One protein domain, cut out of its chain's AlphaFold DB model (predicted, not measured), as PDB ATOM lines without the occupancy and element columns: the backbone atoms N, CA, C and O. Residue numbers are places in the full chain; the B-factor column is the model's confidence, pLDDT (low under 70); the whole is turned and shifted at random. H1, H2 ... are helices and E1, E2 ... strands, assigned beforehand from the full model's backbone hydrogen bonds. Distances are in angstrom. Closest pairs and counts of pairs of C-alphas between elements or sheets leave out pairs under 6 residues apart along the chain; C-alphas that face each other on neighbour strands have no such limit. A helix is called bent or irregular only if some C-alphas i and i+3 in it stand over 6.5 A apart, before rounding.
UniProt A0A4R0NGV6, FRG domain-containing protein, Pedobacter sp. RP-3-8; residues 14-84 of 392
ATOM      1  N   ASP A  14      77.894  77.443 130.933       82.62
ATOM      2  CA  ASP A  14      78.120  78.897 130.964       82.62
ATOM      3  C   ASP A  14      76.821  79.707 131.108       82.62
ATOM      4  O   ASP A  14      76.820  80.929 130.947       82.62
ATOM      5  N   ASN A  15      75.694  79.047 131.392       78.31
ATOM      6  CA  ASN A  15      74.455  79.749 131.681       78.31
ATOM      7  C   ASN A  15      74.529  80.367 133.082       78.31
ATOM      8  O   ASN A  15      74.190  79.741 134.084       78.31
ATOM      9  N   TYR A  16      75.011  81.601 133.141       73.44
ATOM     10  CA  TYR A  16      74.906  82.461 134.306       73.44
ATOM     11  C   TYR A  16      73.821  83.488 134.026       73.44
ATOM     12  O   TYR A  16      73.888  84.191 133.013       73.44
ATOM     13  N   ASP A  17      72.873  83.655 134.943       70.31
ATOM     14  CA  ASP A  17      72.058  84.859 134.911       70.31
ATOM     15  C   ASP A  17      72.909  86.031 135.418       70.31
ATOM     16  O   ASP A  17      72.992  86.330 136.610       70.31
ATOM     17  N   SER A  18      73.632  86.665 134.491       71.88
ATOM     18  CA  SER A  18      74.494  87.807 134.813       71.88
ATOM     19  C   SER A  18      73.715  88.969 135.440       71.88
ATOM     20  O   SER A  18      74.309  89.774 136.162       71.88
ATOM     21  N   SER A  19      72.397  89.034 135.215       76.94
ATOM     22  CA  SER A  19      71.536  90.041 135.823       76.94
ATOM     23  C   SER A  19      71.299  89.766 137.310       76.94
ATOM     24  O   SER A  19      71.411  90.698 138.106       76.94
ATOM     25  N   ASP A  20      71.122  88.502 137.711       85.62
ATOM     26  CA  ASP A  20      70.992  88.108 139.119       85.62
ATOM     27  C   ASP A  20      72.272  88.418 139.908       85.62
ATOM     28  O   ASP A  20      72.216  88.974 141.005       85.62
ATOM     29  N   PHE A  21      73.458  88.124 139.362       91.50
ATOM     30  CA  PHE A  21      74.723  88.406 140.062       91.50
ATOM     31  C   PHE A  21      74.987  89.904 140.211       91.50
ATOM     32  O   PHE A  21      75.396  90.352 141.286       91.50
ATOM     33  N   ALA A  22      74.739  90.687 139.157       93.06
ATOM     34  CA  ALA A  22      74.886  92.138 139.209       93.06
ATOM     35  C   ALA A  22      73.905  92.765 140.213       93.06
ATOM     36  O   ALA A  22      74.302  93.609 141.018       93.06
ATOM     37  N   HIS A  23      72.652  92.307 140.207       95.12
ATOM     38  CA  HIS A  23      71.617  92.731 141.150       95.12
ATOM     39  C   HIS A  23      71.961  92.352 142.596       95.12
ATOM     40  O   HIS A  23      71.904  93.193 143.493       95.12
ATOM     41  N   THR A  24      72.410  91.114 142.821       95.88
ATOM     42  CA  THR A  24      72.869  90.644 144.137       95.88
ATOM     43  C   THR A  24      74.002  91.519 144.666       95.88
ATOM     44  O   THR A  24      73.969  91.949 145.819       95.88
ATOM     45  N   LEU A  25      75.002  91.803 143.826       97.12
ATOM     46  CA  LEU A  25      76.141  92.630 144.203       97.12
ATOM     47  C   LEU A  25      75.694  94.039 144.608       97.12
ATOM     48  O   LEU A  25      76.082  94.512 145.674       97.12
ATOM     49  N   ASP A  26      74.859  94.689 143.796       97.19
ATOM     50  CA  ASP A  26      74.329  96.026 144.087       97.19
ATOM     51  C   ASP A  26      73.576  96.067 145.428       97.19
ATOM     52  O   ASP A  26      73.848  96.926 146.273       97.19
ATOM     53  N   LEU A  27      72.694  95.096 145.675       97.25
ATOM     54  CA  LEU A  27      71.940  95.002 146.925       97.25
ATOM     55  C   LEU A  27      72.837  94.784 148.151       97.25
ATOM     56  O   LEU A  27      72.634  95.437 149.179       97.25
ATOM     57  N   LEU A  28      73.837  93.905 148.060       97.81
ATOM     58  CA  LEU A  28      74.770  93.646 149.161       97.81
ATOM     59  C   LEU A  28      75.618  94.885 149.485       97.81
ATOM     60  O   LEU A  28      75.762  95.237 150.658       97.81
ATOM     61  N   LEU A  29      76.116  95.589 148.463       97.88
ATOM     62  CA  LEU A  29      76.883  96.827 148.636       97.88
ATOM     63  C   LEU A  29      76.036  97.934 149.283       97.88
ATOM     64  O   LEU A  29      76.493  98.591 150.219       97.88
ATOM     65  N   LYS A  30      74.780  98.106 148.845       97.06
ATOM     66  CA  LYS A  30      73.825  99.057 149.448       97.06
ATOM     67  C   LYS A  30      73.542  98.769 150.923       97.06
ATOM     68  O   LYS A  30      73.247  99.694 151.675       97.06
ATOM     69  N   ASN A  31      73.664  97.510 151.342       96.50
ATOM     70  CA  ASN A  31      73.490  97.074 152.728       96.50
ATOM     71  C   ASN A  31      74.813  97.019 153.519       96.50
ATOM     72  O   ASN A  31      74.861  96.442 154.603       96.50
ATOM     73  N   GLY A  32      75.884  97.639 153.010       96.38
ATOM     74  CA  GLY A  32      77.141  97.817 153.740       96.38
ATOM     75  C   GLY A  32      78.079  96.608 153.731       96.38
ATOM     76  O   GLY A  32      79.077  96.614 154.450       96.38
ATOM     77  N   ILE A  33      77.804  95.581 152.919       97.94
ATOM     78  CA  ILE A  33      78.735  94.466 152.715       97.94
ATOM     79  C   ILE A  33      79.876  94.938 151.809       97.94
ATOM     80  O   ILE A  33      79.644  95.585 150.791       97.94
ATOM     81  N   SER A  34      81.126  94.622 152.162       97.56
ATOM     82  CA  SER A  34      82.275  94.958 151.313       97.56
ATOM     83  C   SER A  34      82.217  94.201 149.983       97.56
ATOM     84  O   SER A  34      81.708  93.084 149.918       97.56
ATOM     85  N   ILE A  35      82.793  94.770 148.920       97.94
ATOM     86  CA  ILE A  35      82.830  94.121 147.598       97.94
ATOM     87  C   ILE A  35      83.455  92.720 147.645       97.94
ATOM     88  O   ILE A  35      82.975  91.804 146.985       97.94
ATOM     89  N   GLU A  36      84.496  92.538 148.459       97.25
ATOM     90  CA  GLU A  36      85.141  91.242 148.652       97.25
ATOM     91  C   GLU A  36      84.165  90.231 149.269       97.25
ATOM     92  O   GLU A  36      83.956  89.159 148.704       97.25
ATOM     93  N   ASN A  37      83.511  90.586 150.378       97.62
ATOM     94  CA  ASN A  37      82.567  89.703 151.062       97.62
ATOM     95  C   ASN A  37      81.300  89.446 150.236       97.62
ATOM     96  O   ASN A  37      80.769  88.336 150.265       97.62
ATOM     97  N   ALA A  38      80.843  90.428 149.458       97.81
ATOM     98  CA  ALA A  38      79.722  90.251 148.544       97.81
ATOM     99  C   ALA A  38      80.038  89.180 147.490       97.81
ATOM    100  O   ALA A  38      79.237  88.273 147.267       97.81
ATOM    101  N   TRP A  39      81.242  89.208 146.909       96.50
ATOM    102  CA  TRP A  39      81.670  88.159 145.986       96.50
ATOM    103  C   TRP A  39      81.850  86.800 146.659       96.50
ATOM    104  O   TRP A  39      81.529  85.793 146.032       96.50
ATOM    105  N   LYS A  40      82.308  86.738 147.915       96.94
ATOM    106  CA  LYS A  40      82.370  85.473 148.673       96.94
ATOM    107  C   LYS A  40      80.985  84.848 148.846       96.94
ATOM    108  O   LYS A  40      80.833  83.648 148.619       96.94
ATOM    109  N   LEU A  41      79.971  85.653 149.170       97.06
ATOM    110  CA  LEU A  41      78.574  85.211 149.255       97.06
ATOM    111  C   LEU A  41      78.060  84.698 147.903       97.06
ATOM    112  O   LEU A  41      77.619  83.552 147.821       97.06
ATOM    113  N   ILE A  42      78.201  85.489 146.834       95.44
ATOM    114  CA  ILE A  42      77.749  85.111 145.482       95.44
ATOM    115  C   ILE A  42      78.414  83.807 145.025       95.44
ATOM    116  O   ILE A  42      77.737  82.871 144.604       95.44
ATOM    117  N   LYS A  43      79.742  83.698 145.175       93.94
ATOM    118  CA  LYS A  43      80.506  82.485 144.830       93.94
ATOM    119  C   LYS A  43      80.105  81.271 145.663       93.94
ATOM    120  O   LYS A  43      80.231  80.148 145.188       93.94
ATOM    121  N   SER A  44      79.621  81.498 146.880       95.56
ATOM    122  CA  SER A  44      79.115  80.453 147.770       95.56
ATOM    123  C   SER A  44      77.642  80.109 147.522       95.56
ATOM    124  O   SER A  44      77.098  79.239 148.197       95.56
ATOM    125  N   GLY A  45      76.998  80.745 146.537       94.75
ATOM    126  CA  GLY A  45      75.629  80.446 146.122       94.75
ATOM    127  C   GLY A  45      74.547  81.308 146.773       94.75
ATOM    128  O   GLY A  45      73.370  80.994 146.621       94.75
ATOM    129  N   TYR A  46      74.908  82.386 147.471       96.12
ATOM    130  CA  TYR A  46      73.934  83.345 147.989       96.12
ATOM    131  C   TYR A  46      73.611  84.395 146.931       96.12
ATOM    132  O   TYR A  46      74.476  85.200 146.577       96.12
ATOM    133  N   ILE A  47      72.380  84.385 146.427       94.81
ATOM    134  CA  ILE A  47      71.950  85.232 145.308       94.81
ATOM    135  C   ILE A  47      70.577  85.853 145.545       94.81
ATOM    136  O   ILE A  47      69.727  85.270 146.212       94.81
ATOM    137  N   CYS A  48      70.352  87.029 144.976       94.75
ATOM    138  CA  CYS A  48      69.052  87.677 144.868       94.75
ATOM    139  C   CYS A  48      68.581  87.581 143.418       94.75
ATOM    140  O   CYS A  48      69.313  87.976 142.510       94.75
ATOM    141  N   LEU A  49      67.351  87.116 143.206       90.94
ATOM    142  CA  LEU A  49      66.734  87.155 141.880       90.94
ATOM    143  C   LEU A  49      66.448  88.595 141.467       90.94
ATOM    144  O   LEU A  49      66.097  89.426 142.315       90.94
ATOM    145  N   LEU A  50      66.533  88.881 140.172       88.56
ATOM    146  CA  LEU A  50      66.187  90.188 139.630       88.56
ATOM    147  C   LEU A  50      64.787  90.633 140.093       88.56
ATOM    148  O   LEU A  50      63.789  89.936 139.913       88.56
ATOM    149  N   GLY A  51      64.714  91.817 140.707       86.31
ATOM    150  CA  GLY A  51      63.465  92.373 141.245       86.31
ATOM    151  C   GLY A  51      63.054  91.854 142.630       86.31
ATOM    152  O   GLY A  51      62.006  92.254 143.131       86.31
ATOM    153  N   SER A  52      63.865  91.008 143.272       90.56
ATOM    154  CA  SER A  52      63.686  90.568 144.661       90.56
ATOM    155  C   SER A  52      64.743  91.181 145.587       90.56
ATOM    156  O   SER A  52      65.888  91.391 145.193       90.56
ATOM    157  N   GLU A  53      64.363  91.436 146.840       93.50
ATOM    158  CA  GLU A  53      65.267  91.829 147.936       93.50
ATOM    159  C   GLU A  53      65.474  90.684 148.945       93.50
ATOM    160  O   GLU A  53      65.764  90.903 150.124       93.50
ATOM    161  N   VAL A  54      65.288  89.444 148.488       95.88
ATOM    162  CA  VAL A  54      65.531  88.235 149.274       95.88
ATOM    163  C   VAL A  54      66.842  87.613 148.815       95.88
ATOM    164  O   VAL A  54      66.987  87.229 147.657       95.88
ATOM    165  N   LEU A  55      67.785  87.491 149.747       96.75
ATOM    166  CA  LEU A  55      69.019  86.742 149.561       96.75
ATOM    167  C   LEU A  55      68.729  85.255 149.778       96.75
ATOM    168  O   LEU A  55      68.374  84.831 150.878       96.75
ATOM    169  N   ILE A  56      68.875  84.461 148.728       96.19
ATOM    170  CA  ILE A  56      68.565  83.033 148.687       96.19
ATOM    171  C   ILE A  56      69.876  82.254 148.719       96.19
ATOM    172  O   ILE A  56      70.753  82.485 147.891       96.19
ATOM    173  N   ASP A  57      69.999  81.288 149.624       96.81
ATOM    174  CA  ASP A  57      70.982  80.219 149.478       96.81
ATOM    175  C   ASP A  57      70.481  79.227 148.423       96.81
ATOM    176  O   ASP A  57      69.602  78.401 148.696       96.81
ATOM    177  N   ARG A  58      71.041  79.291 147.210       94.50
ATOM    178  CA  ARG A  58      70.619  78.463 146.068       94.50
ATOM    179  C   ARG A  58      70.783  76.959 146.289       94.50
ATOM    180  O   ARG A  58      70.329  76.163 145.467       94.50
ATOM    181  N   PHE A  59      71.472  76.547 147.352       96.00
ATOM    182  CA  PHE A  59      71.548  75.142 147.719       96.00
ATOM    183  C   PHE A  59      70.214  74.628 148.270       96.00
ATOM    184  O   PHE A  59      69.933  73.449 148.097       96.00
ATOM    185  N   TYR A  60      69.357  75.480 148.842       96.12
ATOM    186  CA  TYR A  60      68.151  75.016 149.544       96.12
ATOM    187  C   TYR A  60      66.906  75.880 149.339       96.12
ATOM    188  O   TYR A  60      65.804  75.347 149.382       96.12
ATOM    189  N   GLY A  61      67.045  77.196 149.166       88.12
ATOM    190  CA  GLY A  61      65.929  78.127 149.361       88.12
ATOM    191  C   GLY A  61      64.884  78.156 148.245       88.12
ATOM    192  O   GLY A  61      63.723  78.484 148.501       88.12
ATOM    193  N   GLY A  62      65.262  77.804 147.015       88.38
ATOM    194  CA  GLY A  62      64.390  77.925 145.850       88.38
ATOM    195  C   GLY A  62      64.098  79.380 145.460       88.38
ATOM    196  O   GLY A  62      64.350  80.326 146.205       88.38
ATOM    197  N   ALA A  63      63.539  79.566 144.265       86.69
ATOM    198  CA  ALA A  63      63.258  80.877 143.677       86.69
ATOM    199  C   ALA A  63      61.942  81.501 144.193       86.69
ATOM    200  O   ALA A  63      61.003  81.713 143.428       86.69
ATOM    201  N   ILE A  64      61.840  81.755 145.503       86.75
ATOM    202  CA  ILE A  64      60.614  82.261 146.145       86.75
ATOM    203  C   ILE A  64      60.889  83.586 146.862       86.75
ATOM    204  O   ILE A  64      61.827  83.695 147.648       86.75
ATOM    205  N   ASN A  65      60.014  84.575 146.653       87.31
ATOM    206  CA  ASN A  65      60.110  85.910 147.252       87.31
ATOM    207  C   ASN A  65      59.565  85.956 148.699       87.31
ATOM    208  O   ASN A  65      58.688  86.750 149.033       87.31
ATOM    209  N   SER A  66      60.054  85.054 149.551       92.44
ATOM    210  CA  SER A  66      59.756  84.978 150.988       92.44
ATOM    211  C   SER A  66      61.020  84.583 151.745       92.44
ATOM    212  O   SER A  66      61.854  83.881 151.185       92.44
ATOM    213  N   PHE A  67      61.149  84.946 153.020       93.88
ATOM    214  CA  PHE A  67      62.289  84.543 153.846       93.88
ATOM    215  C   PHE A  67      61.863  83.653 155.018       93.88
ATOM    216  O   PHE A  67      60.783  83.818 155.580       93.88
ATOM    217  N   ASP A  68      62.739  82.720 155.390       94.75
ATOM    218  CA  ASP A  68      62.585  81.804 156.530       94.75
ATOM    219  C   ASP A  68      63.735  81.925 157.545       94.75
ATOM    220  O   ASP A  68      63.711  81.273 158.585       94.75
ATOM    221  N   LEU A  69      64.725  82.782 157.258       94.81
ATOM    222  CA  LEU A  69      65.941  82.991 158.050       94.81
ATOM    223  C   LEU A  69      66.810  81.736 158.215       94.81
ATOM    224  O   LEU A  69      67.674  81.707 159.087       94.81
ATOM    225  N   GLN A  70      66.616  80.727 157.365       95.38
ATOM    226  CA  GLN A  70      67.419  79.506 157.333       95.38
ATOM    227  C   GLN A  70      68.065  79.291 155.963       95.38
ATOM    228  O   GLN A  70      69.239  78.952 155.862       95.38
ATOM    229  N   THR A  71      67.294  79.480 154.901       96.38
ATOM    230  CA  THR A  71      67.710  79.295 153.505       96.38
ATOM    231  C   THR A  71      67.476  80.551 152.679       96.38
ATOM    232  O   THR A  71      68.097  80.735 151.635       96.38
ATOM    233  N   ARG A  72      66.586  81.431 153.149       96.75
ATOM    234  CA  ARG A  72      66.223  82.693 152.510       96.75
ATOM    235  C   ARG A  72      66.200  83.791 153.553       96.75
ATOM    236  O   ARG A  72      65.573  83.646 154.605       96.75
ATOM    237  N   PHE A  73      66.852  84.898 153.243       96.69
ATOM    238  CA  PHE A  73      67.148  85.962 154.186       96.69
ATOM    239  C   PHE A  73      66.748  87.316 153.604       96.69
ATOM    240  O   PHE A  73      66.941  87.553 152.412       96.69
ATOM    241  N   PRO A  74      66.260  88.254 154.424       96.00
ATOM    242  CA  PRO A  74      66.323  89.664 154.071       96.00
ATOM    243  C   PRO A  74      67.779  90.056 153.771       96.00
ATOM    244  O   PRO A  74      68.686  89.633 154.489       96.00
ATOM    245  N   VAL A  75      68.033  90.874 152.746       95.69
ATOM    246  CA  VAL A  75      69.415  91.241 152.358       95.69
ATOM    247  C   VAL A  75      70.189  91.916 153.496       95.69
ATOM    248  O   VAL A  75      71.385  91.676 153.653       95.69
ATOM    249  N   ASN A  76      69.523  92.698 154.349       94.06
ATOM    250  CA  ASN A  76      70.154  93.319 155.521       94.06
ATOM    251  C   ASN A  76      70.625  92.304 156.588       94.06
ATOM    252  O   ASN A  76      71.289  92.685 157.549       94.06
ATOM    253  N   TYR A  77      70.303  91.017 156.429       95.12
ATOM    254  CA  TYR A  77      70.797  89.917 157.255       95.12
ATOM    255  C   TYR A  77      72.133  89.343 156.745       95.12
ATOM    256  O   TYR A  77      72.740  88.523 157.428       95.12
ATOM    257  N   ALA A  78      72.625  89.763 155.573       95.31
ATOM    258  CA  ALA A  78      73.811  89.179 154.942       95.31
ATOM    259  C   ALA A  78      75.068  89.199 155.831       95.31
ATOM    260  O   ALA A  78      75.832  88.237 155.827       95.31
ATOM    261  N   SER A  79      75.272  90.248 156.639       94.12
ATOM    262  CA  SER A  79      76.408  90.321 157.573       94.12
ATOM    263  C   SER A  79      76.355  89.221 158.633       94.12
ATOM    264  O   SER A  79      77.371  88.602 158.937       94.12
ATOM    265  N   LYS A  80      75.155  88.901 159.126       94.00
ATOM    266  CA  LYS A  80      74.956  87.869 160.147       94.00
ATOM    267  C   LYS A  80      75.298  86.473 159.646       94.00
ATOM    268  O   LYS A  80      75.635  85.627 160.463       94.00
ATOM    269  N   ILE A  81      75.258  86.218 158.336       94.50
ATOM    270  CA  ILE A  81      75.677  84.925 157.770       94.50
ATOM    271  C   ILE A  81      77.155  84.650 158.094       94.50
ATOM    272  O   ILE A  81      77.501  83.516 158.404       94.50
ATOM    273  N   PHE A  82      78.006  85.682 158.099       92.56
ATOM    274  CA  PHE A  82      79.423  85.551 158.466       92.56
ATOM    275  C   PHE A  82      79.646  85.349 159.966       92.56
ATOM    276  O   PHE A  82      80.634  84.743 160.368       92.56
ATOM    277  N   GLU A  83      78.760  85.904 160.790       93.38
ATOM    278  CA  GLU A  83      78.890  85.924 162.250       93.38
ATOM    279  C   GLU A  83      78.242  84.702 162.915       93.38
ATOM    280  O   GLU A  83      78.557  84.375 164.057       93.38
ATOM    281  N   THR A  84      77.315  84.041 162.221       95.12
ATOM    282  CA  THR A  84      76.564  82.909 162.767       95.12
ATOM    283  C   THR A  84      77.422  81.649 162.721       95.12
ATOM    284  O   THR A  84      77.844  81.202 161.656       95.12
TER     285      THR A  84
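What this domain is: This is residues 14 to 84 of the 392 residues of the protein "FRG domain-containing protein" of Pedobacter sp. RP-3-8 (UniProt A0A4R0NGV6). Three short helices gather on one side of a small two-stranded hairpin, E1 and E2, while the loop of residues 58 to 71 lies on the far side of it. H1 and H2 form a helical hairpin, and H3, which follows E2 directly, meets the end of H1 at a corner. The printed part has 71 residues, with three named helices and two named strands in the order H1, H2, E1, E2, H3; the sheet has the order E1 - E2, antiparallel, and the class is mostly helix. It is compact and rounded, with a radius of gyration of the C-alphas of 10.8 A and spans of 32 by 25 by 19 A.

Where its parts are: Find C-alpha 54 at (65.531, 88.235, 149.274); from there E1 runs through residues 54 to 57, 9.7 A long. E2 holds residues 72 to 74 and measures 7.1 A, and H3 follows with residues 75 to 83 over 14.7 A, ending at C-alpha 83 at (78.890, 85.924, 162.250). Look back to C-alpha 18 at (74.494, 87.807, 134.813), where H1 begins; it spans residues 18 to 30, 18.5 A. H2 holds residues 35 to 43 and measures 12.2 A.

How they stand to each other: Start at the hairpin of E1 and E2, antiparallel at 147 degrees: N 55 and O 73, like N 73 and O 55, are 2.8 A apart, within hydrogen-bond range. Residues 46 to 47 also pair, antiparallel, with residues 56 to 57 of E1. The closest C-alphas of E1 and H3 are those of Leu 55 and Val 75, 5.3 A apart. H3 is irregular, with C-alphas 76 and 79 at 7.2 A. H1 and H3 touch only at their ends, H1 with residues 27 to 28 alone, about perpendicular at 77 degrees; the closest C-alphas are those of Leu 28 and Val 75, 6.7 A. H1 and H2, a helical hairpin, touch at a steep tilt of 42 degrees, opposite ways, closest at the C-alphas of Leu 28 and Ala 38, 6.0 A. H2 is near E1 and near H3, while E2 is apart from both H1 and H2. Every O i to N i+4 pair is within hydrogen-bond range in H1 and H2; in H3 0 of 5 are, beside 5 of 6 O i to N i+3 pairs.

The domain as a whole: The C-alphas of Asp 14 and Thr 84 are the two farthest apart, 32.1 A. The printed part has no cut. The link from E1 to E2, 14 residues, is long. The mean pLDDT of the printed part is 92.9, and no printed residue is under 70.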